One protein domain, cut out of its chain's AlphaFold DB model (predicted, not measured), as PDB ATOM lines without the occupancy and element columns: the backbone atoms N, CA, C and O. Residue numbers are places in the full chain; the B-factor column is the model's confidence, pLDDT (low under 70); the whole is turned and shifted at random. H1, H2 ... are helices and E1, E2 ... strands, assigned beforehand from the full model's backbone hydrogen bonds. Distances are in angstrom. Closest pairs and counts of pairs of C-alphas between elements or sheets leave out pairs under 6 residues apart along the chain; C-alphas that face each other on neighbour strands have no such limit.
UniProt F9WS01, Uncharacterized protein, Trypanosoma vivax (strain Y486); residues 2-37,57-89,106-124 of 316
ATOM      1  N   GLN A   2      32.605 -30.738  29.080       33.53
ATOM      2  CA  GLN A   2      32.182 -30.674  30.482       33.53
ATOM      3  C   GLN A   2      32.116 -32.113  31.012       33.53
ATOM      4  O   GLN A   2      31.642 -32.974  30.264       33.53
ATOM      5  N   PRO A   3      32.618 -32.399  32.225       40.03
ATOM      6  CA  PRO A   3      32.415 -33.706  32.836       40.03
ATOM      7  C   PRO A   3      30.907 -33.964  32.906       40.03
ATOM      8  O   PRO A   3      30.137 -33.069  33.260       40.03
ATOM      9  N   SER A   4      30.470 -35.148  32.483       46.91
ATOM     10  CA  SER A   4      29.071 -35.548  32.608       46.91
ATOM     11  C   SER A   4      28.666 -35.482  34.078       46.91
ATOM     12  O   SER A   4      29.395 -35.989  34.921       46.91
ATOM     13  N   HIS A   5      27.508 -34.893  34.383       51.22
ATOM     14  CA  HIS A   5      26.980 -34.747  35.749       51.22
ATOM     15  C   HIS A   5      26.974 -36.066  36.554       51.22
ATOM     16  O   HIS A   5      27.187 -36.053  37.761       51.22
ATOM     17  N   ALA A   6      26.884 -37.215  35.874       51.94
ATOM     18  CA  ALA A   6      27.042 -38.541  36.471       51.94
ATOM     19  C   ALA A   6      28.401 -38.765  37.175       51.94
ATOM     20  O   ALA A   6      28.435 -39.394  38.228       51.94
ATOM     21  N   ASP A   7      29.508 -38.215  36.659       51.97
ATOM     22  CA  ASP A   7      30.834 -38.319  37.296       51.97
ATOM     23  C   ASP A   7      30.941 -37.448  38.559       51.97
ATOM     24  O   ASP A   7      31.758 -37.732  39.432       51.97
ATOM     25  N   ALA A   8      30.116 -36.399  38.680       49.09
ATOM     26  CA  ALA A   8      30.056 -35.556  39.875       49.09
ATOM     27  C   ALA A   8      29.245 -36.218  41.002       49.09
ATOM     28  O   ALA A   8      29.643 -36.132  42.160       49.09
ATOM     29  N   VAL A   9      28.169 -36.938  40.665       51.22
ATOM     30  CA  VAL A   9      27.379 -37.752  41.617       51.22
ATOM     31  C   VAL A   9      28.156 -38.992  42.086       51.22
ATOM     32  O   VAL A   9      27.968 -39.467  43.204       51.22
ATOM     33  N   LEU A  10      29.070 -39.498  41.251       52.41
ATOM     34  CA  LEU A  10      29.997 -40.589  41.577       52.41
ATOM     35  C   LEU A  10      31.305 -40.105  42.229       52.41
ATOM     36  O   LEU A  10      32.156 -40.928  42.577       52.41
ATOM     37  N   ALA A  11      31.492 -38.793  42.402       50.88
ATOM     38  CA  ALA A  11      32.648 -38.268  43.109       50.88
ATOM     39  C   ALA A  11      32.547 -38.627  44.600       50.88
ATOM     40  O   ALA A  11      31.543 -38.363  45.256       50.88
ATOM     41  N   SER A  12      33.625 -39.203  45.138       50.62
ATOM     42  CA  SER A  12      33.745 -39.764  46.495       50.62
ATOM     43  C   SER A  12      33.430 -38.805  47.658       50.62
ATOM     44  O   SER A  12      33.449 -39.246  48.805       50.62
ATOM     45  N   ASP A  13      33.168 -37.524  47.396       57.09
ATOM     46  CA  ASP A  13      33.064 -36.483  48.423       57.09
ATOM     47  C   ASP A  13      31.614 -36.068  48.737       57.09
ATOM     48  O   ASP A  13      31.380 -35.377  49.733       57.09
ATOM     49  N   ILE A  14      30.637 -36.476  47.914       61.28
ATOM     50  CA  ILE A  14      29.221 -36.116  48.071       61.28
ATOM     51  C   ILE A  14      28.404 -37.395  48.306       61.28
ATOM     52  O   ILE A  14      28.493 -38.365  47.554       61.28
ATOM     53  N   HIS A  15      27.630 -37.422  49.390       70.12
ATOM     54  CA  HIS A  15      26.817 -38.567  49.806       70.12
ATOM     55  C   HIS A  15      25.391 -38.107  50.100       70.12
ATOM     56  O   HIS A  15      25.204 -36.962  50.504       70.12
ATOM     57  N   ASP A  16      24.422 -39.013  49.945       77.12
ATOM     58  CA  ASP A  16      22.994 -38.756  50.162       77.12
ATOM     59  C   ASP A  16      22.459 -37.636  49.255       77.12
ATOM     60  O   ASP A  16      21.889 -36.654  49.712       77.12
ATOM     61  N   VAL A  17      22.664 -37.796  47.944       78.19
ATOM     62  CA  VAL A  17      22.176 -36.876  46.898       78.19
ATOM     63  C   VAL A  17      21.453 -37.672  45.818       78.19
ATOM     64  O   VAL A  17      21.894 -38.774  45.475       78.19
ATOM     65  N   ALA A  18      20.355 -37.123  45.286       75.00
ATOM     66  CA  ALA A  18      19.593 -37.715  44.191       75.00
ATOM     67  C   ALA A  18      19.326 -36.680  43.093       75.00
ATOM     68  O   ALA A  18      18.536 -35.762  43.273       75.00
ATOM     69  N   GLU A  19      19.916 -36.875  41.915       78.19
ATOM     70  CA  GLU A  19      19.712 -35.993  40.768       78.19
ATOM     71  C   GLU A  19      18.767 -36.630  39.737       78.19
ATOM     72  O   GLU A  19      18.880 -37.809  39.383       78.19
ATOM     73  N   LEU A  20      17.832 -35.825  39.219       74.19
ATOM     74  CA  LEU A  20      16.979 -36.194  38.091       74.19
ATOM     75  C   LEU A  20      17.704 -35.877  36.782       74.19
ATOM     76  O   LEU A  20      17.992 -34.711  36.495       74.19
ATOM     77  N   GLN A  21      17.947 -36.889  35.949       75.31
ATOM     78  CA  GLN A  21      18.606 -36.696  34.663       75.31
ATOM     79  C   GLN A  21      17.604 -36.821  33.509       75.31
ATOM     80  O   GLN A  21      17.055 -37.885  33.229       75.31
ATOM     81  N   ALA A  22      17.382 -35.710  32.802       58.34
ATOM     82  CA  ALA A  22      16.540 -35.657  31.609       58.34
ATOM     83  C   ALA A  22      17.325 -36.153  30.375       58.34
ATOM     84  O   ALA A  22      17.839 -35.361  29.582       58.34
ATOM     85  N   GLY A  23      17.497 -37.474  30.255       59.94
ATOM     86  CA  GLY A  23      18.107 -38.138  29.095       59.94
ATOM     87  C   GLY A  23      17.070 -38.709  28.119       59.94
ATOM     88  O   GLY A  23      15.921 -38.287  28.098       59.94
ATOM     89  N   HIS A  24      17.448 -39.730  27.333       52.38
ATOM     90  CA  HIS A  24      16.552 -40.475  26.416       52.38
ATOM     91  C   HIS A  24      15.449 -41.305  27.138       52.38
ATOM     92  O   HIS A  24      14.812 -42.158  26.521       52.38
ATOM     93  N   GLY A  25      15.245 -41.025  28.430       64.44
ATOM     94  CA  GLY A  25      14.278 -41.520  29.411       64.44
ATOM     95  C   GLY A  25      14.498 -40.736  30.722       64.44
ATOM     96  O   GLY A  25      15.605 -40.230  30.937       64.44
ATOM     97  N   GLU A  26      13.471 -40.583  31.561       77.44
ATOM     98  CA  GLU A  26      13.618 -39.980  32.896       77.44
ATOM     99  C   GLU A  26      14.210 -41.025  33.846       77.44
ATOM    100  O   GLU A  26      13.550 -42.009  34.164       77.44
ATOM    101  N   TYR A  27      15.444 -40.826  34.302       82.38
ATOM    102  CA  TYR A  27      16.052 -41.684  35.319       82.38
ATOM    103  C   TYR A  27      16.644 -40.839  36.448       82.38
ATOM    104  O   TYR A  27      17.118 -39.721  36.234       82.38
ATOM    105  N   VAL A  28      16.585 -41.375  37.665       84.38
ATOM    106  CA  VAL A  28      17.137 -40.758  38.876       84.38
ATOM    107  C   VAL A  28      18.401 -41.503  39.255       84.38
ATOM    108  O   VAL A  28      18.374 -42.725  39.408       84.38
ATOM    109  N   VAL A  29      19.504 -40.774  39.407       86.56
ATOM    110  CA  VAL A  29      20.781 -41.325  39.871       86.56
ATOM    111  C   VAL A  29      21.130 -40.677  41.194       86.56
ATOM    112  O   VAL A  29      20.997 -39.467  41.355       86.56
ATOM    113  N   GLY A  30      21.596 -41.478  42.138       85.38
ATOM    114  CA  GLY A  30      22.029 -40.964  43.420       85.38
ATOM    115  C   GLY A  30      22.995 -41.886  44.132       85.38
ATOM    116  O   GLY A  30      23.267 -43.010  43.706       85.38
ATOM    117  N   CYS A  31      23.504 -41.388  45.248       85.94
ATOM    118  CA  CYS A  31      24.390 -42.122  46.136       85.94
ATOM    119  C   CYS A  31      23.839 -42.033  47.553       85.94
ATOM    120  O   CYS A  31      23.527 -40.945  48.027       85.94
ATOM    121  N   LEU A  32      23.756 -43.171  48.235       86.25
ATOM    122  CA  LEU A  32      23.350 -43.277  49.630       86.25
ATOM    123  C   LEU A  32      24.540 -43.712  50.467       86.25
ATOM    124  O   LEU A  32      25.258 -44.650  50.115       86.25
ATOM    125  N   ALA A  33      24.711 -43.071  51.613       85.31
ATOM    126  CA  ALA A  33      25.550 -43.595  52.668       85.31
ATOM    127  C   ALA A  33      24.698 -44.536  53.540       85.31
ATOM    128  O   ALA A  33      23.668 -44.141  54.092       85.31
ATOM    129  N   CYS A  34      25.119 -45.793  53.663       82.44
ATOM    130  CA  CYS A  34      24.389 -46.858  54.351       82.44
ATOM    131  C   CYS A  34      25.185 -47.402  55.547       82.44
ATOM    132  O   CYS A  34      26.411 -47.273  55.604       82.44
ATOM    133  N   SER A  35      24.486 -47.967  56.533       80.94
ATOM    134  CA  SER A  35      25.083 -48.715  57.646       80.94
ATOM    135  C   SER A  35      25.261 -50.182  57.252       80.94
ATOM    136  O   SER A  35      24.374 -50.799  56.655       80.94
ATOM    137  N   ARG A  36      26.433 -50.751  57.544       76.00
ATOM    138  CA  ARG A  36      26.737 -52.144  57.209       76.00
ATOM    139  C   ARG A  36      25.816 -53.109  57.958       76.00
ATOM    140  O   ARG A  36      25.543 -52.917  59.140       76.00
ATOM    141  N   ASP A  37      25.393 -54.171  57.276       66.56
ATOM    142  CA  ASP A  37      24.590 -55.229  57.886       66.56
ATOM    143  C   ASP A  37      25.439 -56.046  58.871       66.56
ATOM    144  O   ASP A  37      26.310 -56.829  58.480       66.56
ATOM    145  N   VAL A  57      30.837 -46.890  56.856       75.50
ATOM    146  CA  VAL A  57      29.894 -46.317  55.909       75.50
ATOM    147  C   VAL A  57      30.059 -47.056  54.591       75.50
ATOM    148  O   VAL A  57      31.103 -46.995  53.944       75.50
ATOM    149  N   VAL A  58      29.000 -47.747  54.186       83.25
ATOM    150  CA  VAL A  58      28.922 -48.395  52.881       83.25
ATOM    151  C   VAL A  58      28.275 -47.417  51.916       83.25
ATOM    152  O   VAL A  58      27.174 -46.938  52.173       83.25
ATOM    153  N   LEU A  59      28.938 -47.123  50.804       86.25
ATOM    154  CA  LEU A  59      28.350 -46.318  49.739       86.25
ATOM    155  C   LEU A  59      27.529 -47.216  48.811       86.25
ATOM    156  O   LEU A  59      28.030 -48.225  48.306       86.25
ATOM    157  N   CYS A  60      26.269 -46.846  48.605       85.88
ATOM    158  CA  CYS A  60      25.365 -47.469  47.651       85.88
ATOM    159  C   CYS A  60      24.995 -46.450  46.574       85.88
ATOM    160  O   CYS A  60      24.208 -45.538  46.819       85.88
ATOM    161  N   SER A  61      25.526 -46.619  45.368       88.38
ATOM    162  CA  SER A  61      25.071 -45.869  44.197       88.38
ATOM    163  C   SER A  61      23.828 -46.541  43.634       88.38
ATOM    164  O   SER A  61      23.788 -47.764  43.497       88.38
ATOM    165  N   PHE A  62      22.804 -45.769  43.302       88.44
ATOM    166  CA  PHE A  62      21.582 -46.288  42.710       88.44
ATOM    167  C   PHE A  62      21.220 -45.515  41.445       88.44
ATOM    168  O   PHE A  62      21.474 -44.319  41.327       88.44
ATOM    169  N   ALA A  63      20.619 -46.221  40.495       88.25
ATOM    170  CA  ALA A  63      20.015 -45.660  39.302       88.25
ATOM    171  C   ALA A  63      18.619 -46.267  39.152       88.25
ATOM    172  O   ALA A  63      18.468 -47.488  39.090       88.25
ATOM    173  N   CYS A  64      17.600 -45.419  39.130       87.75
ATOM    174  CA  CYS A  64      16.206 -45.823  39.052       87.75
ATOM    175  C   CYS A  64      15.573 -45.267  37.775       87.75
ATOM    176  O   CYS A  64      15.747 -44.095  37.451       87.75
ATOM    177  N   ASP A  65      14.844 -46.121  37.072       86.19
ATOM    178  CA  ASP A  65      13.982 -45.822  35.926       86.19
ATOM    179  C   ASP A  65      12.563 -46.319  36.269       86.19
ATOM    180  O   ASP A  65      12.395 -47.082  37.223       86.19
ATOM    181  N   GLU A  66      11.531 -45.974  35.493       82.00
ATOM    182  CA  GLU A  66      10.120 -46.277  35.810       82.00
ATOM    183  C   GLU A  66       9.848 -47.761  36.130       82.00
ATOM    184  O   GLU A  66       8.886 -48.102  36.819       82.00
ATOM    185  N   ARG A  67      10.678 -48.670  35.602       82.44
ATOM    186  CA  ARG A  67      10.488 -50.125  35.704       82.44
ATOM    187  C   ARG A  67      11.623 -50.875  36.382       82.44
ATOM    188  O   ARG A  67      11.481 -52.076  36.611       82.44
ATOM    189  N   ARG A  68      12.775 -50.243  36.612       85.69
ATOM    190  CA  ARG A  68      13.989 -50.939  37.058       85.69
ATOM    191  C   ARG A  68      14.764 -50.077  38.039       85.69
ATOM    192  O   ARG A  68      15.054 -48.924  37.749       85.69
ATOM    193  N   LEU A  69      15.153 -50.687  39.151       88.31
ATOM    194  CA  LEU A  69      16.081 -50.123  40.121       88.31
ATOM    195  C   LEU A  69      17.391 -50.912  40.045       88.31
ATOM    196  O   LEU A  69      17.395 -52.133  40.201       88.31
ATOM    197  N   LEU A  70      18.492 -50.217  39.786       89.62
ATOM    198  CA  LEU A  70      19.846 -50.751  39.836       89.62
ATOM    199  C   LEU A  70      20.536 -50.173  41.068       89.62
ATOM    200  O   LEU A  70      20.611 -48.957  41.209       89.62
ATOM    201  N   THR A  71      21.051 -51.031  41.944       89.19
ATOM    202  CA  THR A  71      21.856 -50.631  43.103       89.19
ATOM    203  C   THR A  71      23.239 -51.263  43.005       89.19
ATOM    204  O   THR A  71      23.391 -52.425  42.627       89.19
ATOM    205  N   LEU A  72      24.267 -50.487  43.324       89.06
ATOM    206  CA  LEU A  72      25.670 -50.857  43.217       89.06
ATOM    207  C   LEU A  72      26.336 -50.504  44.546       89.06
ATOM    208  O   LEU A  72      26.358 -49.346  44.953       89.06
ATOM    209  N   HIS A  73      26.824 -51.518  45.251       87.06
ATOM    210  CA  HIS A  73      27.360 -51.382  46.603       87.06
ATOM    211  C   HIS A  73      28.573 -52.297  46.790       87.06
ATOM    212  O   HIS A  73      28.646 -53.379  46.209       87.06
ATOM    213  N   ALA A  74      29.533 -51.861  47.609       81.69
ATOM    214  CA  ALA A  74      30.761 -52.617  47.871       81.69
ATOM    215  C   ALA A  74      30.564 -53.777  48.867       81.69
ATOM    216  O   ALA A  74      31.335 -54.736  48.870       81.69
ATOM    217  N   SER A  75      29.542 -53.697  49.721       82.62
ATOM    218  CA  SER A  75      29.245 -54.691  50.758       82.62
ATOM    219  C   SER A  75      27.756 -54.679  51.121       82.62
ATOM    220  O   SER A  75      27.121 -53.636  50.949       82.62
ATOM    221  N   PRO A  76      27.185 -55.786  51.628       82.00
ATOM    222  CA  PRO A  76      25.779 -55.824  52.030       82.00
ATOM    223  C   PRO A  76      25.498 -54.845  53.181       82.00
ATOM    224  O   PRO A  76      26.322 -54.669  54.085       82.00
ATOM    225  N   PHE A  77      24.334 -54.198  53.135       85.25
ATOM    226  CA  PHE A  77      23.900 -53.197  54.109       85.25
ATOM    227  C   PHE A  77      22.430 -53.400  54.497       85.25
ATOM    228  O   PHE A  77      21.646 -53.923  53.702       85.25
ATOM    229  N   VAL A  78      22.069 -52.969  55.713       82.38
ATOM    230  CA  VAL A  78      20.771 -53.276  56.347       82.38
ATOM    231  C   VAL A  78      19.602 -52.813  55.476       82.38
ATOM    232  O   VAL A  78      18.739 -53.616  55.127       82.38
ATOM    233  N   GLY A  79      19.640 -51.559  55.015       82.62
ATOM    234  CA  GLY A  79      18.544 -50.971  54.240       82.62
ATOM    235  C   GLY A  79      18.198 -51.714  52.942       82.62
ATOM    236  O   GLY A  79      17.032 -51.768  52.567       82.62
ATOM    237  N   LEU A  80      19.169 -52.350  52.267       85.12
ATOM    238  CA  LEU A  80      18.875 -53.162  51.079       85.12
ATOM    239  C   LEU A  80      18.184 -54.470  51.456       85.12
ATOM    240  O   LEU A  80      17.250 -54.884  50.775       85.12
ATOM    241  N   SER A  81      18.640 -55.119  52.530       84.19
ATOM    242  CA  SER A  81      18.040 -56.370  53.001       84.19
ATOM    243  C   SER A  81      16.586 -56.169  53.439       84.19
ATOM    244  O   SER A  81      15.725 -56.987  53.119       84.19
ATOM    245  N   GLU A  82      16.285 -55.036  54.076       84.62
ATOM    246  CA  GLU A  82      14.932 -54.676  54.500       84.62
ATOM    247  C   GLU A  82      14.046 -54.270  53.324       84.62
ATOM    248  O   GLU A  82      12.909 -54.736  53.238       84.62
ATOM    249  N   ALA A  83      14.576 -53.505  52.363       84.69
ATOM    250  CA  ALA A  83      13.854 -53.165  51.139       84.69
ATOM    251  C   ALA A  83      13.498 -54.414  50.312       84.69
ATOM    252  O   ALA A  83      12.371 -54.538  49.831       84.69
ATOM    253  N   LEU A  84      14.428 -55.369  50.186       84.75
ATOM    254  CA  LEU A  84      14.178 -56.650  49.518       84.75
ATOM    255  C   LEU A  84      13.142 -57.488  50.275       84.75
ATOM    256  O   LEU A  84      12.221 -58.016  49.658       84.75
ATOM    257  N   ARG A  85      13.228 -57.549  51.607       83.62
ATOM    258  CA  ARG A  85      12.234 -58.244  52.435       83.62
ATOM    259  C   ARG A  85      10.842 -57.621  52.310       83.62
ATOM    260  O   ARG A  85       9.854 -58.344  52.248       83.62
ATOM    261  N   SER A  86      10.754 -56.292  52.247       80.62
ATOM    262  CA  SER A  86       9.489 -55.582  52.022       80.62
ATOM    263  C   SER A  86       8.893 -55.937  50.659       80.62
ATOM    264  O   SER A  86       7.704 -56.222  50.560       80.62
ATOM    265  N   ALA A  87       9.734 -56.006  49.623       79.62
ATOM    266  CA  ALA A  87       9.318 -56.406  48.284       79.62
ATOM    267  C   ALA A  87       8.799 -57.853  48.226       79.62
ATOM    268  O   ALA A  87       7.835 -58.137  47.516       79.62
ATOM    269  N   GLU A  88       9.429 -58.762  48.974       80.06
ATOM    270  CA  GLU A  88       9.010 -60.163  49.090       80.06
ATOM    271  C   GLU A  88       7.680 -60.310  49.841       80.06
ATOM    272  O   GLU A  88       6.827 -61.088  49.416       80.06
ATOM    273  N   CYS A  89       7.468 -59.547  50.919       71.00
ATOM    274  CA  CYS A  89       6.224 -59.564  51.696       71.00
ATOM    275  C   CYS A  89       5.020 -58.999  50.924       71.00
ATOM    276  O   CYS A  89       3.916 -59.529  51.050       71.00
ATOM    277  N   LEU A 106       4.908 -54.111  42.021       67.62
ATOM    278  CA  LEU A 106       5.741 -53.251  42.848       67.62
ATOM    279  C   LEU A 106       6.482 -52.261  41.935       67.62
ATOM    280  O   LEU A 106       7.270 -52.660  41.076       67.62
ATOM    281  N   SER A 107       6.161 -50.975  42.069       81.62
ATOM    282  CA  SER A 107       6.766 -49.911  41.265       81.62
ATOM    283  C   SER A 107       8.237 -49.740  41.652       81.62
ATOM    284  O   SER A 107       8.582 -49.811  42.834       81.62
ATOM    285  N   ALA A 108       9.107 -49.457  40.680       85.19
ATOM    286  CA  ALA A 108      10.509 -49.138  40.956       85.19
ATOM    287  C   ALA A 108      10.645 -47.915  41.888       85.19
ATOM    288  O   ALA A 108      11.556 -47.864  42.713       85.19
ATOM    289  N   ALA A 109       9.683 -46.985  41.831       85.12
ATOM    290  CA  ALA A 109       9.588 -45.856  42.754       85.12
ATOM    291  C   ALA A 109       9.304 -46.291  44.202       85.12
ATOM    292  O   ALA A 109       9.879 -45.730  45.130       85.12
ATOM    293  N   ALA A 110       8.466 -47.316  44.403       86.00
ATOM    294  CA  ALA A 110       8.171 -47.855  45.730       86.00
ATOM    295  C   ALA A 110       9.384 -48.589  46.324       86.00
ATOM    296  O   ALA A 110       9.686 -48.417  47.500       86.00
ATOM    297  N   LEU A 111      10.127 -49.334  45.497       88.56
ATOM    298  CA  LEU A 111      11.390 -49.963  45.899       88.56
ATOM    299  C   LEU A 111      12.459 -48.936  46.278       88.56
ATOM    300  O   LEU A 111      13.142 -49.106  47.286       88.56
ATOM    301  N   LEU A 112      12.603 -47.873  45.481       89.50
ATOM    302  CA  LEU A 112      13.530 -46.785  45.786       89.50
ATOM    303  C   LEU A 112      13.141 -46.083  47.092       89.50
ATOM    304  O   LEU A 112      14.006 -45.803  47.912       89.50
ATOM    305  N   CYS A 113      11.846 -45.841  47.292       90.12
ATOM    306  CA  CYS A 113      11.334 -45.237  48.511       90.12
ATOM    307  C   CYS A 113      11.628 -46.092  49.740       90.12
ATOM    308  O   CYS A 113      12.241 -45.594  50.677       90.12
ATOM    309  N   ALA A 114      11.297 -47.385  49.693       89.31
ATOM    310  CA  ALA A 114      11.614 -48.320  50.764       89.31
ATOM    311  C   ALA A 114      13.121 -48.326  51.067       89.31
ATOM    312  O   ALA A 114      13.519 -48.206  52.220       89.31
ATOM    313  N   LEU A 115      13.967 -48.383  50.032       90.19
ATOM    314  CA  LEU A 115      15.420 -48.331  50.197       90.19
ATOM    315  C   LEU A 115      15.871 -47.051  50.911       90.19
ATOM    316  O   LEU A 115      16.648 -47.123  51.860       90.19
ATOM    317  N   VAL A 116      15.404 -45.884  50.467       90.62
ATOM    318  CA  VAL A 116      15.784 -44.600  51.063       90.62
ATOM    319  C   VAL A 116      15.278 -44.506  52.504       90.62
ATOM    320  O   VAL A 116      16.095 -44.232  53.382       90.62
ATOM    321  N   CYS A 117      14.001 -44.805  52.769       90.31
ATOM    322  CA  CYS A 117      13.413 -44.760  54.112       90.31
ATOM    323  C   CYS A 117      14.153 -45.686  55.084       90.31
ATOM    324  O   CYS A 117      14.672 -45.200  56.086       90.31
ATOM    325  N   PHE A 118      14.362 -46.962  54.736       89.00
ATOM    326  CA  PHE A 118      15.122 -47.880  55.590       89.00
ATOM    327  C   PHE A 118      16.570 -47.421  55.800       89.00
ATOM    328  O   PHE A 118      17.124 -47.599  56.878       89.00
ATOM    329  N   THR A 119      17.216 -46.787  54.812       87.50
ATOM    330  CA  THR A 119      18.567 -46.232  55.032       87.50
ATOM    331  C   THR A 119      18.593 -44.987  55.918       87.50
ATOM    332  O   THR A 119      19.642 -44.702  56.500       87.50
ATOM    333  N   CYS A 120      17.492 -44.238  55.999       87.31
ATOM    334  CA  CYS A 120      17.333 -43.123  56.929       87.31
ATOM    335  C   CYS A 120      17.059 -43.647  58.344       87.31
ATOM    336  O   CYS A 120      17.757 -43.253  59.275       87.31
ATOM    337  N   GLU A 121      16.127 -44.592  58.484       83.50
ATOM    338  CA  GLU A 121      15.731 -45.201  59.759       83.50
ATOM    339  C   GLU A 121      16.866 -46.017  60.394       83.50
ATOM    340  O   GLU A 121      17.204 -45.818  61.559       83.50
ATOM    341  N   ALA A 122      17.563 -46.851  59.613       80.06
ATOM    342  CA  ALA A 122      18.694 -47.660  60.085       80.06
ATOM    343  C   ALA A 122      19.916 -46.833  60.532       80.06
ATOM    344  O   ALA A 122      20.930 -47.395  60.960       80.06
ATOM    345  N   ARG A 123      19.858 -45.508  60.369       70.50
ATOM    346  CA  ARG A 123      20.881 -44.552  60.796       70.50
ATOM    347  C   ARG A 123      20.401 -43.583  61.865       70.50
ATOM    348  O   ARG A 123      21.191 -42.716  62.225       70.50
ATOM    349  N   LEU A 124      19.179 -43.717  62.383       77.69
ATOM    350  CA  LEU A 124      18.731 -42.949  63.542       77.69
ATOM    351  C   LEU A 124      19.579 -43.373  64.754       77.69
ATOM    352  O   LEU A 124      19.465 -44.512  65.210       77.69
TER     353      LEU A 124
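This is residues 2 to 37, 57 to 89 and 106 to 124 of the 316 residues of an uncharacterized protein of Trypanosoma vivax (strain Y486) (UniProt F9WS01). A twisted four-stranded sheet has the long helix H3 over one face, running along the strands. H2 packs on H3 at a slant and meets the sheet with its first residues, while the small helix H1, at the other end of the longest axis from H2, grazes the sheet near E1 and E2. The printed part has 88 residues with three named helices and four named strands, along the chain H1 E1 E2 E3 E4 H2 H3; the sheet order is E1 - E2 - E3 - E4, all antiparallel, and the class is mixed, helices and strands. The whole is compact, with a radius of gyration of the C-alphas of 12.9 A and spans of 41 by 29 by 20 A.

H1, residues 5 to 9, only grazes the sheet; its closest C-alphas to E2, residues 26 to 35, are those of Val 9 and Gly 30, 6.5 A apart. E1, residues 17 to 22, is an edge strand and forms a hairpin with E2, with N 19 and O 29 within hydrogen-bond range at 2.9 A. E2 is antiparallel to E3, residues 57 to 65, with N 32 and O 60 at 2.8 A. E3 forms a hairpin with the other edge strand, E4, residues 68 to 73, with N 63 and O 70 at 2.8 A. H2, residues 78 to 89, only grazes the sheet with residues 78 to 80. H3, residues 108 to 121, is on the sheet at a height of 8.7 A, making two layers, a helix on one face of a sheet. It lies over E2 and E4, and only just over E3, with 3 of its C-alphas there; on the local plane it stands at 25 degrees to E2, along the strands. H2 and H3 touch, closest at the C-alphas of Gly 79 and Thr 119, 4.8 A apart, at a steep tilt of 45 degrees, opposite ways. H1 is apart from H2 and from H3. In H1, H2 and H3 every O i to N i+4 pair is within hydrogen-bond range.

H1 begins at C-alpha 5, (26.980, -34.747, 35.749), and is 6.6 A long. E1 spans 16.3 A, E2 28.6 A, E3 25.5 A and E4 16.4 A. H2 spans 16.5 A, from C-alpha 78 at (20.771, -53.276, 56.347). H3 spans 19.9 A and ends at C-alpha 121, (15.731, -45.201, 59.759).

The two C-alphas farthest apart are those of Gln 2 and Cys 89, 44.3 A. Residues 38 to 56 are not printed, with C-alphas 37 and 57 10.6 A apart; residues 90 to 105 are not printed, with C-alphas 89 and 106 10.9 A apart. Of the links printed whole, E1 to E2, E3 to E4 and E4 to H2 are tight, and H1 to E1 is short. The mean pLDDT of the printed part is 77.0, and it is under 70 at residues 2 to 14, 22 to 25, 37 and 106.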